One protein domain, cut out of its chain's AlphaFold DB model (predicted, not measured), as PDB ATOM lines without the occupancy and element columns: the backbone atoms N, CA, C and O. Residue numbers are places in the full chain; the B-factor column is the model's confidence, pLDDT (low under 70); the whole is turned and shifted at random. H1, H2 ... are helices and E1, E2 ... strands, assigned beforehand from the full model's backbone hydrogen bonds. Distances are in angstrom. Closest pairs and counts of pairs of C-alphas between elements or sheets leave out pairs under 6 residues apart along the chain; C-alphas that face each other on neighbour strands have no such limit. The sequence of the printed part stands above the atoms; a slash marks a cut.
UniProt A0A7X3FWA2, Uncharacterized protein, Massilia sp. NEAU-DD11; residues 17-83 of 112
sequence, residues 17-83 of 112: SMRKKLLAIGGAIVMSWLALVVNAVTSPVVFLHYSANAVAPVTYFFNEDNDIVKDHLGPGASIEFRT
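AT A GLANCE: This is residues 17 to 83 of the 112 residues of an uncharacterized protein of Massilia sp. NEAU-DD11 (UniProt A0A7X3FWA2). One long, straight helix, H1, sticks out as a shaft from a small, flat head made of two strand ribbons, E1 with E4 and E2 with E3. The ribbons make a V that opens toward the helix, with the links E1 to E2 and E3 to E4 at its closed end. The printed part has 67 residues, with one named helix and then four named strands; both two-stranded sheets are antiparallel, and the class is mixed, helices and strands. The whole is extended, with a radius of gyration of the C-alphas of 21.7 A and spans of 72 by 24 by 9 A.

HOW THE PARTS SIT: H1, residues 17 to 41, has every O i to N i+4 pair within hydrogen-bond range. A tight link joins it to E1, residues 45 to 49. E1 is the antiparallel neighbour of E4, residues 78 to 82, at 164 degrees; N 46 and O 81 are 2.8 A apart, within hydrogen-bond range. E2, residues 58 to 64, and E3, residues 67 to 73, form a hairpin, antiparallel at 155 degrees, with N 60 and O 71 within hydrogen-bond range at 3.1 A. The closest C-alphas of E3 and E4, those of Leu 73 and Ile 79, are 7.9 A apart. E1 and E2 are apart, and H1 is apart from E2, E3 and E4.

IN THESE COORDINATES: H1 runs 36.5 A from C-alpha 17 at (60.820, -66.852, -53.749) to C-alpha 41 at (47.811, -33.490, -46.805). E1 measures 12.6 A, E2 18.6 A and E3 18.1 A. E4 measures 13.1 A and ends at C-alpha 82, (40.196, -26.427, -48.148).

THE WHOLE: The C-alphas of Ser 17 and Val 55, the two farthest apart, are 72.6 A apart. Residues 17 to 42 stand free; the body without them spans 31 by 19 by 7 A. The printed part has no cut and no long link. Mean pLDDT of the printed part is 72.7; residues 43 to 48 and 51 to 83 are under 70.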
ATOM      1  N   SER A  17      61.840 -67.405 -52.844       82.00
ATOM      2  CA  SER A  17      60.820 -66.852 -53.749       82.00
ATOM      3  C   SER A  17      59.615 -66.312 -52.970       82.00
ATOM      4  O   SER A  17      59.170 -65.187 -53.192       82.00
ATOM      5  N   MET A  18      59.149 -67.069 -51.974       82.94
ATOM      6  CA  MET A  18      58.018 -66.692 -51.127       82.94
ATOM      7  C   MET A  18      58.315 -65.462 -50.259       82.94
ATOM      8  O   MET A  18      57.493 -64.551 -50.186       82.94
ATOM      9  N   ARG A  19      59.524 -65.369 -49.687       85.00
ATOM     10  CA  ARG A  19      59.981 -64.176 -48.951       85.00
ATOM     11  C   ARG A  19      59.997 -62.921 -49.825       85.00
ATOM     12  O   ARG A  19      59.556 -61.869 -49.378       85.00
ATOM     13  N   LYS A  20      60.454 -63.025 -51.078       85.06
ATOM     14  CA  LYS A  20      60.442 -61.894 -52.024       85.06
ATOM     15  C   LYS A  20      59.022 -61.426 -52.341       85.06
ATOM     16  O   LYS A  20      58.785 -60.224 -52.373       85.06
ATOM     17  N   LYS A  21      58.075 -62.353 -52.524       88.75
ATOM     18  CA  LYS A  21      56.657 -62.018 -52.740       88.75
ATOM     19  C   LYS A  21      56.041 -61.322 -51.525       88.75
ATOM     20  O   LYS A  21      55.380 -60.305 -51.690       88.75
ATOM     21  N   LEU A  22      56.305 -61.825 -50.320       90.38
ATOM     22  CA  LEU A  22      55.849 -61.205 -49.070       90.38
ATOM     23  C   LEU A  22      56.406 -59.787 -48.893       90.38
ATOM     24  O   LEU A  22      55.655 -58.876 -48.561       90.38
ATOM     25  N   LEU A  23      57.696 -59.585 -49.176       92.38
ATOM     26  CA  LEU A  23      58.318 -58.260 -49.142       92.38
ATOM     27  C   LEU A  23      57.715 -57.311 -50.184       92.38
ATOM     28  O   LEU A  23      57.456 -56.154 -49.869       92.38
ATOM     29  N   ALA A  24      57.449 -57.796 -51.399       92.75
ATOM     30  CA  ALA A  24      56.825 -56.992 -52.447       92.75
ATOM     31  C   ALA A  24      55.394 -56.568 -52.074       92.75
ATOM     32  O   ALA A  24      55.041 -55.404 -52.240       92.75
ATOM     33  N   ILE A  25      54.593 -57.484 -51.521       93.88
ATOM     34  CA  ILE A  25      53.227 -57.189 -51.064       93.88
ATOM     35  C   ILE A  25      53.257 -56.197 -49.899       93.88
ATOM     36  O   ILE A  25      52.538 -55.201 -49.924       93.88
ATOM     37  N   GLY A  26      54.121 -56.427 -48.904       94.25
ATOM     38  CA  GLY A  26      54.289 -55.506 -47.782       94.25
ATOM     39  C   GLY A  26      54.701 -54.108 -48.246       94.25
ATOM     40  O   GLY A  26      54.097 -53.120 -47.838       94.25
ATOM     41  N   GLY A  27      55.664 -54.025 -49.168       95.12
ATOM     42  CA  GLY A  27      56.090 -52.764 -49.771       95.12
ATOM     43  C   GLY A  27      54.967 -52.052 -50.527       95.12
ATOM     44  O   GLY A  27      54.794 -50.847 -50.362       95.12
ATOM     45  N   ALA A  28      54.164 -52.786 -51.301       94.81
ATOM     46  CA  ALA A  28      53.029 -52.223 -52.030       94.81
ATOM     47  C   ALA A  28      51.968 -51.634 -51.088       94.81
ATOM     48  O   ALA A  28      51.494 -50.525 -51.322       94.81
ATOM     49  N   ILE A  29      51.643 -52.328 -49.992       95.94
ATOM     50  CA  ILE A  29      50.681 -51.840 -48.993       95.94
ATOM     51  C   ILE A  29      51.183 -50.542 -48.354       95.94
ATOM     52  O   ILE A  29      50.429 -49.573 -48.266       95.94
ATOM     53  N   VAL A  30      52.456 -50.500 -47.950       95.88
ATOM     54  CA  VAL A  30      53.061 -49.304 -47.345       95.88
ATOM     55  C   VAL A  30      53.057 -48.130 -48.325       95.88
ATOM     56  O   VAL A  30      52.657 -47.030 -47.954       95.88
ATOM     57  N   MET A  31      53.439 -48.358 -49.584       93.88
ATOM     58  CA  MET A  31      53.444 -47.310 -50.608       93.88
ATOM     59  C   MET A  31      52.037 -46.801 -50.928       93.88
ATOM     60  O   MET A  31      51.845 -45.595 -51.066       93.88
ATOM     61  N   SER A  32      51.036 -47.684 -50.986       93.62
ATOM     62  CA  SER A  32      49.638 -47.272 -51.146       93.62
ATOM     63  C   SER A  32      49.147 -46.429 -49.972       93.62
ATOM     64  O   SER A  32      48.502 -45.405 -50.194       93.62
ATOM     65  N   TRP A  33      49.470 -46.811 -48.736       94.56
ATOM     66  CA  TRP A  33      49.139 -46.010 -47.556       94.56
ATOM     67  C   TRP A  33      49.815 -44.642 -47.585       94.56
ATOM     68  O   TRP A  33      49.157 -43.628 -47.363       94.56
ATOM     69  N   LEU A  34      51.104 -44.594 -47.922       92.75
ATOM     70  CA  LEU A  34      51.841 -43.342 -48.042       92.75
ATOM     71  C   LEU A  34      51.229 -42.431 -49.111       92.75
ATOM     72  O   LEU A  34      51.025 -41.247 -48.857       92.75
ATOM     73  N   ALA A  35      50.871 -42.977 -50.275       88.25
ATOM     74  CA  ALA A  35      50.218 -42.220 -51.338       88.25
ATOM     75  C   ALA A  35      48.874 -41.625 -50.885       88.25
ATOM     76  O   ALA A  35      48.574 -40.476 -51.205       88.25
ATOM     77  N   LEU A  36      48.083 -42.369 -50.103       84.81
ATOM     78  CA  LEU A  36      46.827 -41.871 -49.535       84.81
ATOM     79  C   LEU A  36      47.058 -40.736 -48.531       84.81
ATOM     80  O   LEU A  36      46.341 -39.737 -48.576       84.81
ATOM     81  N   VAL A  37      48.066 -40.864 -47.665       85.75
ATOM     82  CA  VAL A  37      48.431 -39.822 -46.693       85.75
ATOM     83  C   VAL A  37      48.904 -38.559 -47.405       85.75
ATOM     84  O   VAL A  37      48.400 -37.478 -47.108       85.75
ATOM     85  N   VAL A  38      49.814 -38.688 -48.377       84.88
ATOM     86  CA  VAL A  38      50.295 -37.559 -49.186       84.88
ATOM     87  C   VAL A  38      49.115 -36.872 -49.863       84.88
ATOM     88  O   VAL A  38      48.942 -35.670 -49.703       84.88
ATOM     89  N   ASN A  39      48.242 -37.636 -50.519       76.75
ATOM     90  CA  ASN A  39      47.057 -37.085 -51.165       76.75
ATOM     91  C   ASN A  39      46.129 -36.336 -50.187       76.75
ATOM     92  O   ASN A  39      45.512 -35.350 -50.577       76.75
ATOM     93  N   ALA A  40      46.012 -36.784 -48.934       71.94
ATOM     94  CA  ALA A  40      45.196 -36.102 -47.931       71.94
ATOM     95  C   ALA A  40      45.810 -34.757 -47.499       71.94
ATOM     96  O   ALA A  40      45.090 -33.764 -47.382       71.94
ATOM     97  N   VAL A  41      47.130 -34.702 -47.299       75.06
ATOM     98  CA  VAL A  41      47.811 -33.490 -46.805       75.06
ATOM     99  C   VAL A  41      48.103 -32.463 -47.897       75.06
ATOM    100  O   VAL A  41      48.213 -31.282 -47.593       75.06
ATOM    101  N   THR A  42      48.191 -32.875 -49.165       73.38
ATOM    102  CA  THR A  42      48.454 -31.970 -50.297       73.38
ATOM    103  C   THR A  42      47.189 -31.322 -50.867       73.38
ATOM    104  O   THR A  42      47.214 -30.829 -51.995       73.38
ATOM    105  N   SER A  43      46.065 -31.354 -50.143       63.91
ATOM    106  CA  SER A  43      44.823 -30.725 -50.608       63.91
ATOM    107  C   SER A  43      45.022 -29.210 -50.770       63.91
ATOM    108  O   SER A  43      45.516 -28.570 -49.838       63.91
ATOM    109  N   PRO A  44      44.665 -28.624 -51.927       61.03
ATOM    110  CA  PRO A  44      44.823 -27.195 -52.148       61.03
ATOM    111  C   PRO A  44      43.961 -26.389 -51.171       61.03
ATOM    112  O   PRO A  44      42.789 -26.703 -50.944       61.03
ATOM    113  N   VAL A  45      44.560 -25.347 -50.596       64.75
ATOM    114  CA  VAL A  45      43.915 -24.432 -49.653       64.75
ATOM    115  C   VAL A  45      43.785 -23.064 -50.310       64.75
ATOM    116  O   VAL A  45      44.770 -22.507 -50.792       64.75
ATOM    117  N   VAL A  46      42.570 -22.529 -50.335       65.50
ATOM    118  CA  VAL A  46      42.245 -21.203 -50.854       65.50
ATOM    119  C   VAL A  46      41.910 -20.304 -49.671       65.50
ATOM    120  O   VAL A  46      40.992 -20.587 -48.908       65.50
ATOM    121  N   PHE A  47      42.644 -19.204 -49.520       63.44
ATOM    122  CA  PHE A  47      42.366 -18.196 -48.501       63.44
ATOM    123  C   PHE A  47      41.623 -17.023 -49.129       63.44
ATOM    124  O   PHE A  47      42.147 -16.361 -50.025       63.44
ATOM    125  N   LEU A  48      40.417 -16.746 -48.640       68.19
ATOM    126  CA  LEU A  48      39.680 -15.541 -48.988       68.19
ATOM    127  C   LEU A  48      39.906 -14.513 -47.882       68.19
ATOM    128  O   LEU A  48      39.348 -14.623 -46.791       68.19
ATOM    129  N   HIS A  49      40.762 -13.536 -48.161       70.81
ATOM    130  CA  HIS A  49      41.000 -12.413 -47.265       70.81
ATOM    131  C   HIS A  49      40.206 -11.201 -47.742       70.81
ATOM    132  O   HIS A  49      40.401 -10.742 -48.870       70.81
ATOM    133  N   TYR A  50      39.334 -10.670 -46.885       70.38
ATOM    134  CA  TYR A  50      38.649  -9.415 -47.159       70.38
ATOM    135  C   TYR A  50      39.284  -8.273 -46.376       70.38
ATOM    136  O   TYR A  50      39.597  -8.395 -45.191       70.38
ATOM    137  N   SER A  51      39.488  -7.153 -47.066       68.38
ATOM    138  CA  SER A  51      40.207  -5.999 -46.529       68.38
ATOM    139  C   SER A  51      39.582  -5.494 -45.228       68.38
ATOM    140  O   SER A  51      38.363  -5.358 -45.113       68.38
ATOM    141  N   ALA A  52      40.430  -5.146 -44.259       64.75
ATOM    142  CA  ALA A  52      40.016  -4.491 -43.016       64.75
ATOM    143  C   ALA A  52      39.463  -3.072 -43.237       64.75
ATOM    144  O   ALA A  52      38.727  -2.566 -42.398       64.75
ATOM    145  N   ASN A  53      39.775  -2.450 -44.379       69.06
ATOM    146  CA  ASN A  53      39.266  -1.128 -44.758       69.06
ATOM    147  C   ASN A  53      37.953  -1.202 -45.551       69.06
ATOM    148  O   ASN A  53      37.533  -0.216 -46.157       69.06
ATOM    149  N   ALA A  54      37.328  -2.378 -45.623       62.12
ATOM    150  CA  ALA A  54      36.073  -2.527 -46.327       62.12
ATOM    151  C   ALA A  54      34.929  -1.815 -45.596       62.12
ATOM    152  O   ALA A  54      34.739  -1.965 -44.393       62.12
ATOM    153  N   VAL A  55      34.142  -1.058 -46.359       62.00
ATOM    154  CA  VAL A  55      33.056  -0.219 -45.829       62.00
ATOM    155  C   VAL A  55      31.767  -1.021 -45.606       62.00
ATOM    156  O   VAL A  55      30.930  -0.637 -44.796       62.00
ATOM    157  N   ALA A  56      31.608  -2.158 -46.290       62.09
ATOM    158  CA  ALA A  56      30.426  -3.008 -46.197       62.09
ATOM    159  C   ALA A  56      30.792  -4.501 -46.318       62.09
ATOM    160  O   ALA A  56      31.791  -4.831 -46.973       62.09
ATOM    161  N   PRO A  57      30.003  -5.401 -45.696       63.91
ATOM    162  CA  PRO A  57      30.170  -6.843 -45.849       63.91
ATOM    163  C   PRO A  57      29.907  -7.273 -47.297       63.91
ATOM    164  O   PRO A  57      29.000  -6.753 -47.948       63.91
ATOM    165  N   VAL A  58      30.688  -8.236 -47.793       61.28
ATOM    166  CA  VAL A  58      30.527  -8.804 -49.140       61.28
ATOM    167  C   VAL A  58      30.039 -10.238 -49.030       61.28
ATOM    168  O   VAL A  58      30.599 -11.053 -48.297       61.28
ATOM    169  N   THR A  59      28.982 -10.552 -49.774       68.62
ATOM    170  CA  THR A  59      28.518 -11.925 -49.960       68.62
ATOM    171  C   THR A  59      29.452 -12.623 -50.937       68.62
ATOM    172  O   THR A  59      29.661 -12.134 -52.050       68.62
ATOM    173  N   TYR A  60      30.005 -13.765 -50.542       66.50
ATOM    174  CA  TYR A  60      30.795 -14.594 -51.444       66.50
ATOM    175  C   TYR A  60      30.017 -15.852 -51.833       66.50
ATOM    176  O   TYR A  60      29.169 -16.349 -51.091       66.50
ATOM    177  N   PHE A  61      30.326 -16.361 -53.024       66.62
ATOM    178  CA  PHE A  61      29.807 -17.623 -53.534       66.62
ATOM    179  C   PHE A  61      30.994 -18.559 -53.699       66.62
ATOM    180  O   PHE A  61      31.832 -18.342 -54.575       66.62
ATOM    181  N   PHE A  62      31.083 -19.576 -52.847       64.56
ATOM    182  CA  PHE A  62      32.083 -20.621 -53.004       64.56
ATOM    183  C   PHE A  62      31.395 -21.869 -53.550       64.56
ATOM    184  O   PHE A  62      30.519 -22.435 -52.900       64.56
ATOM    185  N   ASN A  63      31.737 -22.237 -54.787       61.16
ATOM    186  CA  ASN A  63      31.224 -23.438 -55.436       61.16
ATOM    187  C   ASN A  63      32.217 -24.578 -55.203       61.16
ATOM    188  O   ASN A  63      33.233 -24.664 -55.895       61.16
ATOM    189  N   GLU A  64      31.923 -25.425 -54.222       59.84
ATOM    190  CA  GLU A  64      32.713 -26.615 -53.922       59.84
ATOM    191  C   GLU A  64      31.966 -27.854 -54.432       59.84
ATOM    192  O   GLU A  64      30.945 -28.252 -53.875       59.84
ATOM    193  N   ASP A  65      32.448 -28.438 -55.535       56.84
ATOM    194  CA  ASP A  65      31.915 -29.668 -56.145       56.84
ATOM    195  C   ASP A  65      30.375 -29.696 -56.328       56.84
ATOM    196  O   ASP A  65      29.723 -30.713 -56.083       56.84
ATOM    197  N   ASN A  66      29.795 -28.593 -56.826       54.22
ATOM    198  CA  ASN A  66      28.355 -28.354 -57.055       54.22
ATOM    199  C   ASN A  66      27.508 -28.025 -55.816       54.22
ATOM    200  O   ASN A  66      26.291 -27.886 -55.952       54.22
ATOM    201  N   ASP A  67      28.108 -27.852 -54.636       53.50
ATOM    202  CA  ASP A  67      27.425 -27.247 -53.490       53.50
ATOM    203  C   ASP A  67      27.845 -25.781 -53.358       53.50
ATOM    204  O   ASP A  67      29.020 -25.453 -53.170       53.50
ATOM    205  N   ILE A  68      26.876 -24.882 -53.530       57.59
ATOM    206  CA  ILE A  68      27.116 -23.441 -53.514       57.59
ATOM    207  C   ILE A  68      26.895 -22.952 -52.088       57.59
ATOM    208  O   ILE A  68      25.762 -22.682 -51.680       57.59
ATOM    209  N   VAL A  69      27.990 -22.780 -51.351       62.00
ATOM    210  CA  VAL A  69      27.953 -22.125 -50.044       62.00
ATOM    211  C   VAL A  69      27.879 -20.617 -50.267       62.00
ATOM    212  O   VAL A  69      28.724 -20.021 -50.944       62.00
ATOM    213  N   LYS A  70      26.834 -20.008 -49.704       60.69
ATOM    214  CA  LYS A  70      26.632 -18.558 -49.665       60.69
ATOM    215  C   LYS A  70      26.806 -18.105 -48.229       60.69
ATOM    216  O   LYS A  70      26.006 -18.485 -47.378       60.69
ATOM    217  N   ASP A  71      27.819 -17.292 -47.975       63.47
ATOM    218  CA  ASP A  71      28.022 -16.692 -46.660       63.47
ATOM    219  C   ASP A  71      28.527 -15.249 -46.799       63.47
ATOM    220  O   ASP A  71      28.825 -14.764 -47.898       63.47
ATOM    221  N   HIS A  72      28.559 -14.535 -45.681       63.50
ATOM    222  CA  HIS A  72      28.893 -13.123 -45.616       63.50
ATOM    223  C   HIS A  72      30.273 -12.954 -45.000       63.50
ATOM    224  O   HIS A  72      30.521 -13.361 -43.866       63.50
ATOM    225  N   LEU A  73      31.167 -12.302 -45.738       56.47
ATOM    226  CA  LEU A  73      32.492 -11.972 -45.244       56.47
ATOM    227  C   LEU A  73      32.496 -10.526 -44.745       56.47
ATOM    228  O   LEU A  73      32.320  -9.574 -45.512       56.47
ATOM    229  N   GLY A  74      32.646 -10.370 -43.430       64.38
ATOM    230  CA  GLY A  74      32.767  -9.064 -42.787       64.38
ATOM    231  C   GLY A  74      34.122  -8.398 -43.072       64.38
ATOM    232  O   GLY A  74      35.094  -9.092 -43.380       64.38
ATOM    233  N   PRO A  75      34.225  -7.062 -42.957       60.50
ATOM    234  CA  PRO A  75      35.491  -6.338 -43.087       60.50
ATOM    235  C   PRO A  75      36.584  -6.916 -42.178       60.50
ATOM    236  O   PRO A  75      36.371  -7.090 -40.979       60.50
ATOM    237  N   GLY A  76      37.754  -7.224 -42.741       63.41
ATOM    238  CA  GLY A  76      38.894  -7.784 -42.004       63.41
ATOM    239  C   GLY A  76      38.781  -9.269 -41.645       63.41
ATOM    240  O   GLY A  76      39.680  -9.798 -40.989       63.41
ATOM    241  N   ALA A  77      37.713  -9.952 -42.062       64.12
ATOM    242  CA  ALA A  77      37.586 -11.390 -41.889       64.12
ATOM    243  C   ALA A  77      38.385 -12.151 -42.961       64.12
ATOM    244  O   ALA A  77      38.478 -11.749 -44.124       64.12
ATOM    245  N   SER A  78      38.936 -13.289 -42.549       63.00
ATOM    246  CA  SER A  78      39.599 -14.248 -43.429       63.00
ATOM    247  C   SER A  78      38.902 -15.590 -43.283       63.00
ATOM    248  O   SER A  78      38.706 -16.049 -42.159       63.00
ATOM    249  N   ILE A  79      38.560 -16.225 -44.402       64.94
ATOM    250  CA  ILE A  79      38.035 -17.594 -44.413       64.94
ATOM    251  C   ILE A  79      38.988 -18.481 -45.210       64.94
ATOM    252  O   ILE A  79      39.451 -18.117 -46.293       64.94
ATOM    253  N   GLU A  80      39.304 -19.640 -44.639       65.75
ATOM    254  CA  GLU A  80      40.079 -20.695 -45.282       65.75
ATOM    255  C   GLU A  80      39.116 -21.717 -45.893       65.75
ATOM    256  O   GLU A  80      38.317 -22.325 -45.182       65.75
ATOM    257  N   PHE A  81      39.221 -21.935 -47.202       65.62
ATOM    258  CA  PHE A  81      38.541 -23.018 -47.902       65.62
ATOM    259  C   PHE A  81      39.560 -24.080 -48.279       65.62
ATOM    260  O   PHE A  81      40.448 -23.859 -49.105       65.62
ATOM    261  N   ARG A  82      39.432 -25.267 -47.697       58.78
ATOM    262  CA  ARG A  82      40.196 -26.427 -48.148       58.78
ATOM    263  C   ARG A  82      39.428 -27.093 -49.270       58.78
ATOM    264  O   ARG A  82      38.528 -27.868 -48.990       58.78
ATOM    265  N   THR A  83      39.805 -26.811 -50.516       55.91
ATOM    266  CA  THR A  83      39.224 -27.499 -51.674       55.91
ATOM    267  C   THR A  83      39.607 -28.972 -51.615       55.91
ATOM    268  O   THR A  83      40.740 -29.363 -51.924       55.91
TER     269      THR A  83